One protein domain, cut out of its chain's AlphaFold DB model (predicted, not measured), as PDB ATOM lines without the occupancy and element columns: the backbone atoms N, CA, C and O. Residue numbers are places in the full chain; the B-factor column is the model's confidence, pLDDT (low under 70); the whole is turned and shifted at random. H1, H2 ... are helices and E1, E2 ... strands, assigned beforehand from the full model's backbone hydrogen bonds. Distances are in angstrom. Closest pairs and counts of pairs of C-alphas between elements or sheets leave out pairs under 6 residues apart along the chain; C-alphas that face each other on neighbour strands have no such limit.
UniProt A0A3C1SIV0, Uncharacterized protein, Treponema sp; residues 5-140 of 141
ATOM      1  N   HIS A   5     199.591 127.988 228.862       33.00
ATOM      2  CA  HIS A   5     199.674 128.010 230.331       33.00
ATOM      3  C   HIS A   5     201.123 127.915 230.852       33.00
ATOM      4  O   HIS A   5     201.445 128.453 231.904       33.00
ATOM      5  N   ALA A   6     202.022 127.269 230.098       31.89
ATOM      6  CA  ALA A   6     203.434 127.159 230.466       31.89
ATOM      7  C   ALA A   6     204.213 128.473 230.265       31.89
ATOM      8  O   ALA A   6     205.258 128.646 230.879       31.89
ATOM      9  N   ILE A   7     203.711 129.385 229.425       42.34
ATOM     10  CA  ILE A   7     204.375 130.658 229.113       42.34
ATOM     11  C   ILE A   7     204.193 131.660 230.261       42.34
ATOM     12  O   ILE A   7     205.124 132.394 230.549       42.34
ATOM     13  N   VAL A   8     203.066 131.628 230.986       44.06
ATOM     14  CA  VAL A   8     202.767 132.587 232.072       44.06
ATOM     15  C   VAL A   8     203.334 132.196 233.430       44.06
ATOM     16  O   VAL A   8     203.845 133.058 234.134       44.06
ATOM     17  N   PHE A   9     203.372 130.900 233.756       42.66
ATOM     18  CA  PHE A   9     204.182 130.429 234.885       42.66
ATOM     19  C   PHE A   9     205.662 130.781 234.672       42.66
ATOM     20  O   PHE A   9     206.337 131.193 235.604       42.66
ATOM     21  N   LEU A  10     206.152 130.704 233.427       45.22
ATOM     22  CA  LEU A  10     207.482 131.200 233.085       45.22
ATOM     23  C   LEU A  10     207.578 132.729 233.115       45.22
ATOM     24  O   LEU A  10     208.636 133.182 233.498       45.22
ATOM     25  N   LEU A  11     206.533 133.500 232.791       47.06
ATOM     26  CA  LEU A  11     206.552 134.973 232.780       47.06
ATOM     27  C   LEU A  11     206.580 135.568 234.198       47.06
ATOM     28  O   LEU A  11     207.487 136.329 234.522       47.06
ATOM     29  N   ILE A  12     205.680 135.124 235.085       47.94
ATOM     30  CA  ILE A  12     205.633 135.543 236.500       47.94
ATOM     31  C   ILE A  12     206.876 135.035 237.258       47.94
ATOM     32  O   ILE A  12     207.478 135.779 238.027       47.94
ATOM     33  N   CYS A  13     207.349 133.807 236.992       42.38
ATOM     34  CA  CYS A  13     208.619 133.330 237.559       42.38
ATOM     35  C   CYS A  13     209.865 133.927 236.871       42.38
ATOM     36  O   CYS A  13     210.934 133.964 237.485       42.38
ATOM     37  N   SER A  14     209.771 134.404 235.623       41.88
ATOM     38  CA  SER A  14     210.865 135.123 234.957       41.88
ATOM     39  C   SER A  14     210.968 136.560 235.420       41.88
ATOM     40  O   SER A  14     212.081 137.054 235.455       41.88
ATOM     41  N   LEU A  15     209.880 137.184 235.875       48.00
ATOM     42  CA  LEU A  15     209.908 138.452 236.609       48.00
ATOM     43  C   LEU A  15     210.736 138.334 237.903       48.00
ATOM     44  O   LEU A  15     211.521 139.224 238.205       48.00
ATOM     45  N   ALA A  16     210.696 137.181 238.581       42.22
ATOM     46  CA  ALA A  16     211.606 136.865 239.693       42.22
ATOM     47  C   ALA A  16     213.051 136.516 239.252       42.22
ATOM     48  O   ALA A  16     213.945 136.387 240.085       42.22
ATOM     49  N   SER A  17     213.292 136.341 237.948       43.28
ATOM     50  CA  SER A  17     214.608 136.067 237.339       43.28
ATOM     51  C   SER A  17     215.074 137.199 236.407       43.28
ATOM     52  O   SER A  17     216.047 137.028 235.663       43.28
ATOM     53  N   LEU A  18     214.360 138.328 236.398       50.31
ATOM     54  CA  LEU A  18     214.531 139.415 235.443       50.31
ATOM     55  C   LEU A  18     215.810 140.169 235.822       50.31
ATOM     56  O   LEU A  18     216.039 140.519 236.977       50.31
ATOM     57  N   SER A  19     216.704 140.360 234.853       51.97
ATOM     58  CA  SER A  19     217.955 141.089 235.079       51.97
ATOM     59  C   SER A  19     217.668 142.511 235.565       51.97
ATOM     60  O   SER A  19     216.707 143.110 235.100       51.97
ATOM     61  N   ALA A  20     218.555 143.112 236.364       56.53
ATOM     62  CA  ALA A  20     218.441 144.504 236.825       56.53
ATOM     63  C   ALA A  20     218.173 145.559 235.717       56.53
ATOM     64  O   ALA A  20     217.834 146.694 236.022       56.53
ATOM     65  N   GLU A  21     218.320 145.219 234.429       60.97
ATOM     66  CA  GLU A  21     217.990 146.100 233.300       60.97
ATOM     67  C   GLU A  21     216.479 146.304 233.059       60.97
ATOM     68  O   GLU A  21     216.097 147.296 232.431       60.97
ATOM     69  N   SER A  22     215.616 145.396 233.527       78.62
ATOM     70  CA  SER A  22     214.158 145.481 233.338       78.62
ATOM     71  C   SER A  22     213.441 146.247 234.445       78.62
ATOM     72  O   SER A  22     212.324 146.707 234.226       78.62
ATOM     73  N   VAL A  23     214.067 146.391 235.615       88.06
ATOM     74  CA  VAL A  23     213.547 147.179 236.737       88.06
ATOM     75  C   VAL A  23     214.122 148.588 236.645       88.06
ATOM     76  O   VAL A  23     215.333 148.773 236.517       88.06
ATOM     77  N   LYS A  24     213.262 149.604 236.667       92.62
ATOM     78  CA  LYS A  24     213.670 151.005 236.528       92.62
ATOM     79  C   LYS A  24     213.053 151.873 237.604       92.62
ATOM     80  O   LYS A  24     211.857 151.805 237.853       92.62
ATOM     81  N   HIS A  25     213.879 152.737 238.178       95.88
ATOM     82  CA  HIS A  25     213.463 153.749 239.140       95.88
ATOM     83  C   HIS A  25     213.218 155.088 238.447       95.88
ATOM     84  O   HIS A  25     214.078 155.574 237.703       95.88
ATOM     85  N   TYR A  26     212.076 155.714 238.713       97.31
ATOM     86  CA  TYR A  26     211.729 157.021 238.170       97.31
ATOM     87  C   TYR A  26     211.349 157.989 239.282       97.31
ATOM     88  O   TYR A  26     210.562 157.672 240.164       97.31
ATOM     89  N   THR A  27     211.849 159.224 239.183       97.88
ATOM     90  CA  THR A  27     211.489 160.300 240.116       97.88
ATOM     91  C   THR A  27     211.009 161.555 239.390       97.88
ATOM     92  O   THR A  27     211.569 161.974 238.371       97.88
ATOM     93  N   ASN A  28     209.980 162.202 239.938       97.69
ATOM     94  CA  ASN A  28     209.502 163.518 239.526       97.69
ATOM     95  C   ASN A  28     209.415 164.456 240.728       97.69
ATOM     96  O   ASN A  28     208.352 164.676 241.308       97.69
ATOM     97  N   LYS A  29     210.538 165.100 241.054       95.75
ATOM     98  CA  LYS A  29     210.645 165.997 242.217       95.75
ATOM     99  C   LYS A  29     209.628 167.142 242.234       95.75
ATOM    100  O   LYS A  29     209.298 167.628 243.304       95.75
ATOM    101  N   ALA A  30     209.164 167.601 241.070       97.44
ATOM    102  CA  ALA A  30     208.209 168.706 240.994       97.44
ATOM    103  C   ALA A  30     206.790 168.282 241.394       97.44
ATOM    104  O   ALA A  30     206.040 169.100 241.918       97.44
ATOM    105  N   LYS A  31     206.435 167.020 241.132       96.75
ATOM    106  CA  LYS A  31     205.131 166.443 241.471       96.75
ATOM    107  C   LYS A  31     205.149 165.594 242.744       96.75
ATOM    108  O   LYS A  31     204.091 165.299 243.276       96.75
ATOM    109  N   GLY A  32     206.339 165.250 243.236       97.44
ATOM    110  CA  GLY A  32     206.517 164.378 244.395       97.44
ATOM    111  C   GLY A  32     206.438 162.887 244.073       97.44
ATOM    112  O   GLY A  32     206.402 162.113 245.013       97.44
ATOM    113  N   TYR A  33     206.429 162.505 242.790       98.06
ATOM    114  CA  TYR A  33     206.335 161.098 242.392       98.06
ATOM    115  C   TYR A  33     207.684 160.388 242.501       98.06
ATOM    116  O   TYR A  33     208.723 160.969 242.142       98.06
ATOM    117  N   ASP A  34     207.654 159.144 242.950       97.38
ATOM    118  CA  ASP A  34     208.813 158.302 243.217       97.38
ATOM    119  C   ASP A  34     208.396 156.826 243.175       97.38
ATOM    120  O   ASP A  34     207.661 156.364 244.040       97.38
ATOM    121  N   GLY A  35     208.849 156.080 242.165       97.19
ATOM    122  CA  GLY A  35     208.411 154.697 242.007       97.19
ATOM    123  C   GLY A  35     209.288 153.851 241.099       97.19
ATOM    124  O   GLY A  35     210.088 154.346 240.295       97.19
ATOM    125  N   TRP A  36     209.115 152.547 241.248       95.44
ATOM    126  CA  TRP A  36     209.797 151.500 240.509       95.44
ATOM    127  C   TRP A  36     208.842 150.873 239.503       95.44
ATOM    128  O   TRP A  36     207.658 150.675 239.773       95.44
ATOM    129  N   VAL A  37     209.362 150.573 238.317       95.25
ATOM    130  CA  VAL A  37     208.607 149.884 237.276       95.25
ATOM    131  C   VAL A  37     209.435 148.749 236.721       95.25
ATOM    132  O   VAL A  37     210.522 148.974 236.180       95.25
ATOM    133  N   THR A  38     208.888 147.542 236.788       90.31
ATOM    134  CA  THR A  38     209.407 146.416 236.019       90.31
ATOM    135  C   THR A  38     208.766 146.410 234.642       90.31
ATOM    136  O   THR A  38     207.547 146.511 234.535       90.31
ATOM    137  N   VAL A  39     209.578 146.321 233.590       91.06
ATOM    138  CA  VAL A  39     209.142 146.430 232.193       91.06
ATOM    139  C   VAL A  39     209.499 145.169 231.421       91.06
ATOM    140  O   VAL A  39     210.668 144.786 231.356       91.06
ATOM    141  N   GLU A  40     208.511 144.587 230.746       88.56
ATOM    142  CA  GLU A  40     208.699 143.478 229.815       88.56
ATOM    143  C   GLU A  40     208.002 143.771 228.482       88.56
ATOM    144  O   GLU A  40     206.813 144.078 228.434       88.56
ATOM    145  N   VAL A  41     208.741 143.666 227.374       89.19
ATOM    146  CA  VAL A  41     208.167 143.748 226.023       89.19
ATOM    147  C   VAL A  41     207.886 142.325 225.553       89.19
ATOM    148  O   VAL A  41     208.811 141.591 225.211       89.19
ATOM    149  N   MET A  42     206.612 141.938 225.553       85.19
ATOM    150  CA  MET A  42     206.171 140.568 225.271       85.19
ATOM    151  C   MET A  42     206.268 140.215 223.778       85.19
ATOM    152  O   MET A  42     206.480 139.057 223.424       85.19
ATOM    153  N   GLY A  43     206.110 141.209 222.901       87.44
ATOM    154  CA  GLY A  43     206.120 141.036 221.450       87.44
ATOM    155  C   GLY A  43     205.356 142.155 220.751       87.44
ATOM    156  O   GLY A  43     205.175 143.235 221.316       87.44
ATOM    157  N   ASN A  44     204.893 141.894 219.530       91.19
ATOM    158  CA  ASN A  44     204.144 142.865 218.731       91.19
ATOM    159  C   ASN A  44     202.851 142.249 218.167       91.19
ATOM    160  O   ASN A  44     202.851 141.095 217.748       91.19
ATOM    161  N   THR A  45     201.749 142.999 218.108       88.31
ATOM    162  CA  THR A  45     200.436 142.514 217.637       88.31
ATOM    163  C   THR A  45     200.466 141.934 216.227       88.31
ATOM    164  O   THR A  45     199.711 141.004 215.947       88.31
ATOM    165  N   ALA A  46     201.368 142.392 215.354       87.50
ATOM    166  CA  ALA A  46     201.558 141.795 214.034       87.50
ATOM    167  C   ALA A  46     202.016 140.324 214.108       87.50
ATOM    168  O   ALA A  46     201.622 139.509 213.277       87.50
ATOM    169  N   GLU A  47     202.810 139.961 215.120       86.06
ATOM    170  CA  GLU A  47     203.288 138.588 215.351       86.06
ATOM    171  C   GLU A  47     202.175 137.664 215.861       86.06
ATOM    172  O   GLU A  47     202.253 136.446 215.694       86.06
ATOM    173  N   TYR A  48     201.127 138.247 216.447       80.56
ATOM    174  CA  TYR A  48     199.952 137.552 216.972       80.56
ATOM    175  C   TYR A  48     198.736 137.626 216.039       80.56
ATOM    176  O   TYR A  48     197.651 137.217 216.442       80.56
ATOM    177  N   GLU A  49     198.899 138.148 214.815       87.06
ATOM    178  CA  GLU A  49     197.801 138.391 213.863       87.06
ATOM    179  C   GLU A  49     196.671 139.267 214.456       87.06
ATOM    180  O   GLU A  49     195.510 139.154 214.071       87.06
ATOM    181  N   ALA A  50     197.024 140.155 215.390       83.88
ATOM    182  CA  ALA A  50     196.103 140.998 216.155       83.88
ATOM    183  C   ALA A  50     196.163 142.491 215.768       83.88
ATOM    184  O   ALA A  50     195.508 143.319 216.400       83.88
ATOM    185  N   GLU A  51     196.953 142.865 214.753       87.50
ATOM    186  CA  GLU A  51     196.991 144.249 214.261       87.50
ATOM    187  C   GLU A  51     195.615 144.661 213.704       87.50
ATOM    188  O   GLU A  51     195.044 143.980 212.852       87.50
ATOM    189  N   GLY A  52     195.086 145.789 214.182       87.19
ATOM    190  CA  GLY A  52     193.732 146.264 213.883       87.19
ATOM    191  C   GLY A  52     192.626 145.644 214.747       87.19
ATOM    192  O   GLY A  52     191.465 146.019 214.579       87.19
ATOM    193  N   TYR A  53     192.970 144.725 215.653       89.81
ATOM    194  CA  TYR A  53     192.062 144.062 216.598       89.81
ATOM    195  C   TYR A  53     192.520 144.262 218.050       89.81
ATOM    196  O   TYR A  53     192.276 143.419 218.912       89.81
ATOM    197  N   GLU A  54     193.203 145.370 218.343       91.00
ATOM    198  CA  GLU A  54     193.887 145.585 219.621       91.00
ATOM    199  C   GLU A  54     192.927 145.581 220.826       91.00
ATOM    200  O   GLU A  54     193.278 145.054 221.880       91.00
ATOM    201  N   GLU A  55     191.703 146.101 220.675       91.81
ATOM    202  CA  GLU A  55     190.673 146.078 221.730       91.81
ATOM    203  C   GLU A  55     190.161 144.659 222.032       91.81
ATOM    204  O   GLU A  55     189.975 144.284 223.190       91.81
ATOM    205  N   GLU A  56     189.952 143.836 221.004       89.38
ATOM    206  CA  GLU A  56     189.555 142.438 221.200       89.38
ATOM    207  C   GLU A  56     190.710 141.650 221.822       89.38
ATOM    208  O   GLU A  56     190.522 140.875 222.761       89.38
ATOM    209  N   PHE A  57     191.930 141.908 221.352       89.31
ATOM    210  CA  PHE A  57     193.119 141.243 221.850       89.31
ATOM    211  C   PHE A  57     193.384 141.568 223.322       89.31
ATOM    212  O   PHE A  57     193.600 140.645 224.104       89.31
ATOM    213  N   ILE A  58     193.288 142.836 223.745       88.81
ATOM    214  CA  ILE A  58     193.466 143.192 225.161       88.81
ATOM    215  C   ILE A  58     192.376 142.574 226.049       88.81
ATOM    216  O   ILE A  58     192.674 142.146 227.164       88.81
ATOM    217  N   SER A  59     191.144 142.435 225.543       88.81
ATOM    218  CA  SER A  59     190.076 141.713 226.246       88.81
ATOM    219  C   SER A  59     190.417 140.232 226.423       88.81
ATOM    220  O   SER A  59     190.242 139.688 227.511       88.81
ATOM    221  N   ILE A  60     190.969 139.580 225.393       86.12
ATOM    222  CA  ILE A  60     191.430 138.187 225.484       86.12
ATOM    223  C   ILE A  60     192.568 138.062 226.501       86.12
ATOM    224  O   ILE A  60     192.550 137.137 227.314       86.12
ATOM    225  N   LEU A  61     193.546 138.977 226.489       82.44
ATOM    226  CA  LEU A  61     194.633 138.988 227.475       82.44
ATOM    227  C   LEU A  61     194.070 139.118 228.897       82.44
ATOM    228  O   LEU A  61     194.450 138.347 229.780       82.44
ATOM    229  N   LYS A  62     193.114 140.031 229.095       84.94
ATOM    230  CA  LYS A  62     192.421 140.227 230.369       84.94
ATOM    231  C   LYS A  62     191.737 138.945 230.852       84.94
ATOM    232  O   LYS A  62     192.003 138.487 231.960       84.94
ATOM    233  N   GLU A  63     190.895 138.343 230.017       83.31
ATOM    234  CA  GLU A  63     190.165 137.113 230.356       83.31
ATOM    235  C   GLU A  63     191.089 135.916 230.594       83.31
ATOM    236  O   GLU A  63     190.788 135.054 231.415       83.31
ATOM    237  N   THR A  64     192.210 135.846 229.877       76.31
ATOM    238  CA  THR A  64     193.112 134.691 229.940       76.31
ATOM    239  C   THR A  64     194.034 134.741 231.153       76.31
ATOM    240  O   THR A  64     194.359 133.689 231.704       76.31
ATOM    241  N   TYR A  65     194.499 135.931 231.542       71.19
ATOM    242  CA  TYR A  65     195.649 136.053 232.444       71.19
ATOM    243  C   TYR A  65     195.343 136.673 233.797       71.19
ATOM    244  O   TYR A  65     196.064 136.411 234.752       71.19
ATOM    245  N   VAL A  66     194.302 137.494 233.882       73.75
ATOM    246  CA  VAL A  66     194.082 138.383 235.031       73.75
ATOM    247  C   VAL A  66     192.605 138.440 235.423       73.75
ATOM    248  O   VAL A  66     192.186 139.324 236.160       73.75
ATOM    249  N   SER A  67     191.807 137.458 234.984       75.62
ATOM    250  CA  SER A  67     190.369 137.370 235.275       75.62
ATOM    251  C   SER A  67     190.040 137.292 236.767       75.62
ATOM    252  O   SER A  67     188.910 137.577 237.156       75.62
ATOM    253  N   ASN A  68     191.002 136.859 237.583       76.38
ATOM    254  CA  ASN A  68     190.855 136.701 239.028       76.38
ATOM    255  C   ASN A  68     191.461 137.868 239.817       76.38
ATOM    256  O   ASN A  68     191.322 137.897 241.036       76.38
ATOM    257  N   PHE A  69     192.141 138.803 239.148       83.19
ATOM    258  CA  PHE A  69     192.736 139.961 239.805       83.19
ATOM    259  C   PHE A  69     191.728 141.095 239.913       83.19
ATOM    260  O   PHE A  69     190.807 141.225 239.100       83.19
ATOM    261  N   GLN A  70     191.914 141.937 240.925       89.00
ATOM    262  CA  GLN A  70     191.110 143.137 241.077       89.00
ATOM    263  C   GLN A  70     191.473 144.128 239.969       89.00
ATOM    264  O   GLN A  70     192.572 144.673 239.948       89.00
ATOM    265  N   GLU A  71     190.535 144.375 239.058       92.69
ATOM    266  CA  GLU A  71     190.698 145.374 238.006       92.69
ATOM    267  C   GLU A  71     190.747 146.799 238.573       92.69
ATOM    268  O   GLU A  71     190.017 147.151 239.505       92.69
ATOM    269  N   ILE A  72     191.605 147.619 237.973       95.06
ATOM    270  CA  ILE A  72     191.731 149.052 238.222       95.06
ATOM    271  C   ILE A  72     191.135 149.781 237.017       95.06
ATOM    272  O   ILE A  72     191.687 149.741 235.918       95.06
ATOM    273  N   GLU A  73     190.000 150.451 237.227       94.38
ATOM    274  CA  GLU A  73     189.291 151.189 236.170       94.38
ATOM    275  C   GLU A  73     189.976 152.519 235.809       94.38
ATOM    276  O   GLU A  73     189.867 152.990 234.678       94.38
ATOM    277  N   GLU A  74     190.695 153.122 236.758       96.25
ATOM    278  CA  GLU A  74     191.400 154.392 236.587       96.25
ATOM    279  C   GLU A  74     192.739 154.350 237.331       96.25
ATOM    280  O   GLU A  74     192.785 154.058 238.528       96.25
ATOM    281  N   LEU A  75     193.830 154.634 236.616       96.94
ATOM    282  CA  LEU A  75     195.147 154.798 237.221       96.94
ATOM    283  C   LEU A  75     195.223 156.153 237.924       96.94
ATOM    284  O   LEU A  75     194.814 157.173 237.366       96.94
ATOM    285  N   ASP A  76     195.813 156.183 239.117       97.06
ATOM    286  CA  ASP A  76     196.184 157.452 239.733       97.06
ATOM    287  C   ASP A  76     197.256 158.189 238.895       97.06
ATOM    288  O   ASP A  76     197.918 157.618 238.020       97.06
ATOM    289  N   GLU A  77     197.434 159.488 239.155       97.75
ATOM    290  CA  GLU A  77     198.336 160.328 238.357       97.75
ATOM    291  C   GLU A  77     199.812 159.899 238.422       97.75
ATOM    292  O   GLU A  77     200.566 160.156 237.477       97.75
ATOM    293  N   GLU A  78     200.242 159.301 239.534       97.81
ATOM    294  CA  GLU A  78     201.614 158.845 239.740       97.81
ATOM    295  C   GLU A  78     201.868 157.553 238.966       97.81
ATOM    296  O   GLU A  78     202.811 157.490 238.175       97.81
ATOM    297  N   THR A  79     200.975 156.574 239.090       97.81
ATOM    298  CA  THR A  79     201.020 155.309 238.357       97.81
ATOM    299  C   THR A  79     200.930 155.545 236.852       97.81
ATOM    300  O   THR A  79     201.753 155.035 236.091       97.81
ATOM    301  N   GLN A  80     200.006 156.396 236.398       97.75
ATOM    302  CA  GLN A  80     199.919 156.790 234.988       97.75
ATOM    303  C   GLN A  80     201.224 157.444 234.499       97.75
ATOM    304  O   GLN A  80     201.695 157.168 233.394       97.75
ATOM    305  N   TRP A  81     201.852 158.290 235.322       97.69
ATOM    306  CA  TRP A  81     203.136 158.908 234.986       97.69
ATOM    307  C   TRP A  81     204.287 157.890 234.912       97.69
ATOM    308  O   TRP A  81     205.137 158.002 234.023       97.69
ATOM    309  N   LEU A  82     204.317 156.905 235.812       97.94
ATOM    310  CA  LEU A  82     205.288 155.807 235.804       97.94
ATOM    311  C   LEU A  82     205.163 154.965 234.527       97.94
ATOM    312  O   LEU A  82     206.170 154.722 233.857       97.94
ATOM    313  N   VAL A  83     203.936 154.604 234.140       97.06
ATOM    314  CA  VAL A  83     203.635 153.870 232.899       97.06
ATOM    315  C   VAL A  83     204.137 154.639 231.673       97.06
ATOM    316  O   VAL A  83     204.911 154.098 230.880       97.06
ATOM    317  N   ASP A  84     203.788 155.924 231.550       96.25
ATOM    318  CA  ASP A  84     204.237 156.781 230.442       96.25
ATOM    319  C   ASP A  84     205.769 156.819 230.328       96.25
ATOM    320  O   ASP A  84     206.343 156.797 229.231       96.25
ATOM    321  N   LYS A  85     206.456 156.913 231.475       96.25
ATOM    322  CA  LYS A  85     207.920 156.946 231.534       96.25
ATOM    323  C   LYS A  85     208.528 155.625 231.111       96.25
ATOM    324  O   LYS A  85     209.417 155.625 230.260       96.25
ATOM    325  N   ALA A  86     208.012 154.525 231.642       95.38
ATOM    326  CA  ALA A  86     208.469 153.190 231.309       95.38
ATOM    327  C   ALA A  86     208.314 152.872 229.818       95.38
ATOM    328  O   ALA A  86     209.283 152.441 229.190       95.38
ATOM    329  N   ILE A  87     207.155 153.164 229.222       94.94
ATOM    330  CA  ILE A  87     206.903 152.942 227.787       94.94
ATOM    331  C   ILE A  87     207.831 153.804 226.923       94.94
ATOM    332  O   ILE A  87     208.412 153.324 225.943       94.94
ATOM    333  N   SER A  88     208.004 155.078 227.288       93.88
ATOM    334  CA  SER A  88     208.916 155.990 226.590       93.88
ATOM    335  C   SER A  88     210.359 155.478 226.619       93.88
ATOM    336  O   SER A  88     211.034 155.458 225.588       93.88
ATOM    337  N   ASP A  89     210.839 155.039 227.780       93.50
ATOM    338  CA  ASP A  89     212.208 154.552 227.963       93.50
ATOM    339  C   ASP A  89     212.443 153.183 227.315       93.50
ATOM    340  O   ASP A  89     213.550 152.905 226.842       93.50
ATOM    341  N   ALA A  90     211.407 152.344 227.242       90.94
ATOM    342  CA  ALA A  90     211.394 151.115 226.450       90.94
ATOM    343  C   ALA A  90     211.370 151.384 224.934       90.94
ATOM    344  O   ALA A  90     211.588 150.470 224.141       90.94
ATOM    345  N   LYS A  91     211.163 152.644 224.520       91.19
ATOM    346  CA  LYS A  91     211.009 153.067 223.121       91.19
ATOM    347  C   LYS A  91     209.873 152.315 222.421       91.19
ATOM    348  O   LYS A  91     210.043 151.915 221.267       91.19
ATOM    349  N   GLY A  92     208.746 152.144 223.121       87.69
ATOM    350  CA  GLY A  92     207.576 151.427 222.618       87.69
ATOM    351  C   GLY A  92     207.118 151.942 221.252       87.69
ATOM    352  O   GLY A  92     207.027 153.153 221.014       87.69
ATOM    353  N   LYS A  93     206.857 151.011 220.337       92.56
ATOM    354  CA  LYS A  93     206.437 151.250 218.952       92.56
ATOM    355  C   LYS A  93     205.038 150.707 218.734       92.56
ATOM    356  O   LYS A  93     204.602 149.825 219.457       92.56
ATOM    357  N   LYS A  94     204.356 151.198 217.696       93.88
ATOM    358  CA  LYS A  94     203.042 150.683 217.296       93.88
ATOM    359  C   LYS A  94     203.036 149.146 217.239       93.88
ATOM    360  O   LYS A  94     203.904 148.541 216.613       93.88
ATOM    361  N   GLY A  95     202.019 148.564 217.858       92.06
ATOM    362  CA  GLY A  95     201.790 147.136 217.992       92.06
ATOM    363  C   GLY A  95     202.521 146.498 219.167       92.06
ATOM    364  O   GLY A  95     202.189 145.369 219.502       92.06
ATOM    365  N   ASP A  96     203.485 147.166 219.807       94.06
ATOM    366  CA  ASP A  96     204.210 146.561 220.924       94.06
ATOM    367  C   ASP A  96     203.250 146.274 222.080       94.06
ATOM    368  O   ASP A  96     202.428 147.117 222.452       94.06
ATOM    369  N   ILE A  97     203.382 145.074 222.637       92.25
ATOM    370  CA  ILE A  97     202.671 144.621 223.826       92.25
ATOM    371  C   ILE A  97     203.661 144.716 224.981       92.25
ATOM    372  O   ILE A  97     204.660 143.990 225.005       92.25
ATOM    373  N   ILE A  98     203.414 145.637 225.910       92.31
ATOM    374  CA  ILE A  98     204.322 145.918 227.026       92.31
ATOM    375  C   ILE A  98     203.591 145.652 228.335       92.31
ATOM    376  O   ILE A  98     202.520 146.210 228.581       92.31
ATOM    377  N   LEU A  99     204.194 144.806 229.160       92.31
ATOM    378  CA  LEU A  99     203.745 144.476 230.503       92.31
ATOM    379  C   LEU A  99     204.557 145.289 231.506       92.31
ATOM    380  O   LEU A  99     205.776 145.435 231.367       92.31
ATOM    381  N   LEU A 100     203.871 145.839 232.499       93.19
ATOM    382  CA  LEU A 100     204.444 146.743 233.484       93.19
ATOM    383  C   LEU A 100     203.979 146.334 234.878       93.19
ATOM    384  O   LEU A 100     202.799 146.061 235.068       93.19
ATOM    385  N   LEU A 101     204.880 146.348 235.854       92.56
ATOM    386  CA  LEU A 101     204.528 146.278 237.273       92.56
ATOM    387  C   LEU A 101     205.041 147.539 237.957       92.56
ATOM    388  O   LEU A 101     206.252 147.712 238.076       92.56
ATOM    389  N   CYS A 102     204.126 148.420 238.356       95.25
ATOM    390  CA  CYS A 102     204.433 149.659 239.069       95.25
ATOM    391  C   CYS A 102     204.318 149.429 240.578       95.25
ATOM    392  O   CYS A 102     203.300 148.907 241.039       95.25
ATOM    393  N   SER A 103     205.336 149.835 241.335       92.81
ATOM    394  CA  SER A 103     205.396 149.683 242.791       92.81
ATOM    395  C   SER A 103     206.238 150.792 243.429       92.81
ATOM    396  O   SER A 103     206.994 151.490 242.751       92.81
ATOM    397  N   ASP A 104     206.128 150.954 244.741       92.06
ATOM    398  CA  ASP A 104     207.011 151.799 245.547       92.06
ATOM    399  C   ASP A 104     208.311 151.071 245.959       92.06
ATOM    400  O   ASP A 104     209.221 151.686 246.522       92.06
ATOM    401  N   GLN A 105     208.440 149.783 245.619       85.88
ATOM    402  CA  GLN A 105     209.572 148.915 245.953       85.88
ATOM    403  C   GLN A 105     210.344 148.433 244.714       85.88
ATOM    404  O   GLN A 105     209.761 148.149 243.671       85.88
ATOM    405  N   GLU A 106     211.669 148.287 244.849       85.06
ATOM    406  CA  GLU A 106     212.545 147.720 243.804       85.06
ATOM    407  C   GLU A 106     212.261 146.228 243.552       85.06
ATOM    408  O   GLU A 106     212.265 145.780 242.407       85.06
ATOM    409  N   GLU A 107     211.972 145.478 244.618       83.19
ATOM    410  CA  GLU A 107     211.553 144.074 244.590       83.19
ATOM    411  C   GLU A 107     210.108 143.991 245.114       83.19
ATOM    412  O   GLU A 107     209.909 143.838 246.318       83.19
ATOM    413  N   PRO A 108     209.098 144.178 244.249       81.19
ATOM    414  CA  PRO A 108     207.719 144.350 244.693       81.19
ATOM    415  C   PRO A 108     207.056 143.033 245.114       81.19
ATOM    416  O   PRO A 108     207.009 142.079 244.335       81.19
ATOM    417  N   GLU A 109     206.473 143.012 246.314       77.88
ATOM    418  CA  GLU A 109     205.536 141.960 246.759       77.88
ATOM    419  C   GLU A 109     204.098 142.233 246.274       77.88
ATOM    420  O   GLU A 109     203.303 141.310 246.085       77.88
ATOM    421  N   GLU A 110     203.784 143.506 246.024       83.44
ATOM    422  CA  GLU A 110     202.507 143.988 245.503       83.44
ATOM    423  C   GLU A 110     202.700 145.197 244.573       83.44
ATOM    424  O   GLU A 110     203.755 145.846 244.551       83.44
ATOM    425  N   GLY A 111     201.676 145.504 243.780       90.62
ATOM    426  CA  GLY A 111     201.685 146.680 242.922       90.62
ATOM    427  C   GLY A 111     200.559 146.724 241.899       90.62
ATOM    428  O   GLY A 111     199.613 145.937 241.915       90.62
ATOM    429  N   THR A 112     200.685 147.671 240.973       94.62
ATOM    430  CA  THR A 112     199.773 147.809 239.836       94.62
ATOM    431  C   THR A 112     200.380 147.147 238.609       94.62
ATOM    432  O   THR A 112     201.355 147.641 238.036       94.62
ATOM    433  N   PHE A 113     199.793 146.027 238.196       92.00
ATOM    434  CA  PHE A 113     200.128 145.354 236.951       92.00
ATOM    435  C   PHE A 113     199.353 145.979 235.794       92.00
ATOM    436  O   PHE A 113     198.129 146.077 235.846       92.00
ATOM    437  N   VAL A 114     200.050 146.382 234.736       94.44
ATOM    438  CA  VAL A 114     199.464 147.036 233.564       94.44
ATOM    439  C   VAL A 114     199.880 146.287 232.309       94.44
ATOM    440  O   VAL A 114     201.066 146.073 232.055       94.44
ATOM    441  N   ILE A 115     198.896 145.930 231.493       92.94
ATOM    442  CA  ILE A 115     199.105 145.425 230.138       92.94
ATOM    443  C   ILE A 115     198.838 146.584 229.193       92.94
ATOM    444  O   ILE A 115     197.779 147.203 229.272       92.94
ATOM    445  N   THR A 116     199.768 146.868 228.285       95.25
ATOM    446  CA  THR A 116     199.607 147.935 227.292       95.25
ATOM    447  C   THR A 116     199.816 147.428 225.873       95.25
ATOM    448  O   THR A 116     200.637 146.543 225.637       95.25
ATOM    449  N   ILE A 117     199.073 148.004 224.926       95.00
ATOM    450  CA  ILE A 117     199.259 147.805 223.485       95.00
ATOM    451  C   ILE A 117     199.408 149.172 222.834       95.00
ATOM    452  O   ILE A 117     198.478 149.982 222.841       95.00
ATOM    453  N   ILE A 118     200.566 149.435 222.241       95.56
ATOM    454  CA  ILE A 118     200.849 150.725 221.609       95.56
ATOM    455  C   ILE A 118     200.072 150.849 220.291       95.56
ATOM    456  O   ILE A 118     200.284 150.066 219.370       95.56
ATOM    457  N   THR A 119     199.207 151.852 220.136       91.31
ATOM    458  CA  THR A 119     198.342 151.985 218.943       91.31
ATOM    459  C   THR A 119     198.906 152.927 217.883       91.31
ATOM    460  O   THR A 119     198.709 152.704 216.685       91.31
ATOM    461  N   SER A 120     199.640 153.966 218.288       82.31
ATOM    462  CA  SER A 120     200.231 154.940 217.354       82.31
ATOM    463  C   SER A 120     201.670 155.342 217.721       82.31
ATOM    464  O   SER A 120     202.502 155.554 216.833       82.31
ATOM    465  N   GLY A 121     201.997 155.379 219.016       69.62
ATOM    466  CA  GLY A 121     203.299 155.774 219.556       69.62
ATOM    467  C   GLY A 121     203.305 155.716 221.085       69.62
ATOM    468  O   GLY A 121     202.293 155.398 221.693       69.62
ATOM    469  N   SER A 122     204.421 156.057 221.732       69.38
ATOM    470  CA  SER A 122     204.654 155.803 223.170       69.38
ATOM    471  C   SER A 122     203.690 156.477 224.167       69.38
ATOM    472  O   SER A 122     203.858 156.301 225.366       69.38
ATOM    473  N   LYS A 123     202.743 157.300 223.701       77.50
ATOM    474  CA  LYS A 123     201.703 157.954 224.517       77.50
ATOM    475  C   LYS A 123     200.276 157.621 224.083       77.50
ATOM    476  O   LYS A 123     199.335 158.019 224.754       77.50
ATOM    477  N   ASP A 124     200.136 156.903 222.975       90.50
ATOM    478  CA  ASP A 124     198.856 156.472 222.436       90.50
ATOM    479  C   ASP A 124     198.848 154.948 222.501       90.50
ATOM    480  O   ASP A 124     199.430 154.265 221.648       90.50
ATOM    481  N   TYR A 125     198.246 154.422 223.562       94.94
ATOM    482  CA  TYR A 125     198.183 152.994 223.835       94.94
ATOM    483  C   TYR A 125     196.853 152.626 224.491       94.94
ATOM    484  O   TYR A 125     196.248 153.424 225.208       94.94
ATOM    485  N   LEU A 126     196.396 151.405 224.226       95.31
ATOM    486  CA  LEU A 126     195.347 150.767 225.014       95.31
ATOM    487  C   LEU A 126     195.980 150.170 226.260       95.31
ATOM    488  O   LEU A 126     197.129 149.724 226.211       95.31
ATOM    489  N   TRP A 127     195.231 150.129 227.355       95.38
ATOM    490  CA  TRP A 127     195.693 149.481 228.570       95.38
ATOM    491  C   TRP A 127     194.551 148.836 229.347       95.38
ATOM    492  O   TRP A 127     193.390 149.222 229.220       95.38
ATOM    493  N   CYS A 128     194.911 147.852 230.160       95.19
ATOM    494  CA  CYS A 128     194.121 147.381 231.289       95.19
ATOM    495  C   CYS A 128     195.060 147.203 232.485       95.19
ATOM    496  O   CYS A 128     196.248 146.914 232.306       95.19
ATOM    497  N   ALA A 129     194.547 147.439 233.690       95.00
ATOM    498  CA  ALA A 129     195.350 147.422 234.902       95.00
ATOM    499  C   ALA A 129     194.665 146.642 236.018       95.00
ATOM    500  O   ALA A 129     193.438 146.567 236.086       95.00
ATOM    501  N   PHE A 130     195.485 146.059 236.884       92.56
ATOM    502  CA  PHE A 130     195.051 145.186 237.960       92.56
ATOM    503  C   PHE A 130     195.926 145.412 239.179       92.56
ATOM    504  O   PHE A 130     197.142 145.578 239.054       92.56
ATOM    505  N   TYR A 131     195.313 145.383 240.354       89.75
ATOM    506  CA  TYR A 131     196.065 145.261 241.589       89.75
ATOM    507  C   TYR A 131     196.530 143.817 241.737       89.75
ATOM    508  O   TYR A 131     195.739 142.886 241.547       89.75
ATOM    509  N   VAL A 132     197.808 143.638 242.050       84.88
ATOM    510  CA  VAL A 132     198.404 142.330 242.307       84.88
ATOM    511  C   VAL A 132     199.098 142.342 243.658       84.88
ATOM    512  O   VAL A 132     199.825 143.276 243.978       84.88
ATOM    513  N   ASP A 133     198.880 141.279 244.422       79.38
ATOM    514  CA  ASP A 133     199.532 140.989 245.695       79.38
ATOM    515  C   ASP A 133     199.896 139.494 245.777       79.38
ATOM    516  O   ASP A 133     199.564 138.692 244.891       79.38
ATOM    517  N   GLU A 134     200.589 139.103 246.847       70.06
ATOM    518  CA  GLU A 134     201.039 137.725 247.062       70.06
ATOM    519  C   GLU A 134     199.870 136.714 247.069       70.06
ATOM    520  O   GLU A 134     199.991 135.596 246.552       70.06
ATOM    521  N   GLU A 135     198.704 137.090 247.605       68.25
ATOM    522  CA  GLU A 135     197.516 136.227 247.636       68.25
ATOM    523  C   GLU A 135     196.898 136.040 246.242       68.25
ATOM    524  O   GLU A 135     196.499 134.929 245.869       68.25
ATOM    525  N   SER A 136     196.866 137.098 245.435       64.75
ATOM    526  CA  SER A 136     196.369 137.098 244.056       64.75
ATOM    527  C   SER A 136     197.207 136.167 243.181       64.75
ATOM    528  O   SER A 136     196.670 135.333 242.443       64.75
ATOM    529  N   VAL A 137     198.533 136.225 243.322       60.16
ATOM    530  CA  VAL A 137     199.450 135.335 242.595       60.16
ATOM    531  C   VAL A 137     199.239 133.875 243.004       60.16
ATOM    532  O   VAL A 137     199.164 132.999 242.142       60.16
ATOM    533  N   ASN A 138     199.079 133.599 244.300       56.56
ATOM    534  CA  ASN A 138     198.939 132.233 244.813       56.56
ATOM    535  C   ASN A 138     197.564 131.598 244.541       56.56
ATOM    536  O   ASN A 138     197.476 130.381 244.395       56.56
ATOM    537  N   SER A 139     196.496 132.394 244.456       53.78
ATOM    538  CA  SER A 139     195.122 131.928 244.189       53.78
ATOM    539  C   SER A 139     194.825 131.651 242.711       53.78
ATOM    540  O   SER A 139     193.771 131.108 242.376       53.78
ATOM    541  N   SER A 140     195.758 131.990 241.820       51.09
ATOM    542  CA  SER A 140     195.658 131.750 240.375       51.09
ATOM    543  C   SER A 140     196.098 130.335 239.947       51.09
ATOM    544  O   SER A 140     196.173 130.052 238.748       51.09
TER     545      SER A 140
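Overview. This is residues 5 to 140 of the 141 residues of an uncharacterized protein of Treponema sp (UniProt A0A3C1SIV0). One twisted sheet of six strands curls round the helix H4, which lies in the hollow of one face, while H3 covers part of the other face, over E5 and E6. The helices H1 and H5, near the two ends of the printed part, lie beyond the sheet on the side away from H4; H1 only grazes the sheet, and short H2 grazes it at the end of E2. The printed part has 136 residues, with five named helices and six named strands in the order H1 E1 E2 H2 H3 E3 H4 E4 E5 E6 H5. The sheet runs E1 E2 E4 E5 E6 E3, all antiparallel, and the class is mixed, helices and strands. The whole is compact, with a radius of gyration of the C-alphas of 14.2 A, and rounded, with spans of 41 by 35 by 30 A.

Arrangement. The sheet begins at its edge strand E1, residues 23 to 28, which forms a hairpin with E2, residues 33 to 44; N 26 and O 35 are 2.9 A apart, within hydrogen-bond range. E2 bends by 59 degrees at residue 36. Its other neighbour is E4, residues 96 to 103, with N 38 and O 101 at 2.9 A. E4, E5, residues 111 to 121, and E6, residues 124 to 132, form a meander, each strand the antiparallel neighbour of the one before. N 100 and O 114 are 2.8 A apart between E4 and E5, and N 113 and O 130 are 2.8 A apart between E5 and E6. E5 bends by 65 degrees at residue 118. The other edge strand is E3, residues 70 to 72, antiparallel to E6, with N 72 and O 129 at 2.8 A. From edge to edge the strands' lines turn by 138 degrees. The sheet curls round H4, residues 77 to 89; the closest C-alphas of H4 and E2 are those of Glu 78 and Tyr 33, 5.9 A apart. H3, residues 54 to 65, is on the sheet at a height of 9.0 A, over E5 and E6, and runs along the strands, at 14 degrees to E6 on the local plane. Its closest C-alpha pair with E6 is Glu 55 and Leu 126, 7.4 A. With H4 on one face and H3 on the other, there are three layers, helices on both faces of a sheet. H1, residues 5 to 15, only grazes the sheet, with residues 11 to 15, and is close to but not clearly touching H3, the C-alphas of Val 8 and Tyr 65 being 7.9 A apart. H2, residues 45 to 48, only grazes the sheet, with residues 45 to 47. H5, residues 134 to 139, is not on the sheet and is apart from H1. In H3, H4 and H5 every O i to N i+4 pair is within hydrogen-bond range, in H1 6 of 7 are, and H2 is too short for such a pair.

Along the chain. H1 begins at C-alpha 5, (199.674, 128.010, 230.331), and is 15.9 A long. E1 measures 17.1 A and E2 30.0 A. H3 measures 16.1 A, and H4, 18.3 A, begins at C-alpha 77, (198.336, 160.328, 238.357). E4 measures 22.1 A, E5 25.1 A and E6 24.4 A. H2, at 5.0 A, E3, at 6.6 A, and H5, at 8.8 A, are shorter; H5 ends at C-alpha 139, (195.122, 131.928, 244.189).

Size, cuts and confidence. The two C-alphas farthest apart are those of Ala 6 and Ala 30, 43.1 A. The printed part has no cut, and no link is long. The mean pLDDT of the printed part is 83.1; residues 5 to 21, 121 to 122 and 135 to 140 are under 70, and H1 has a mean of 42.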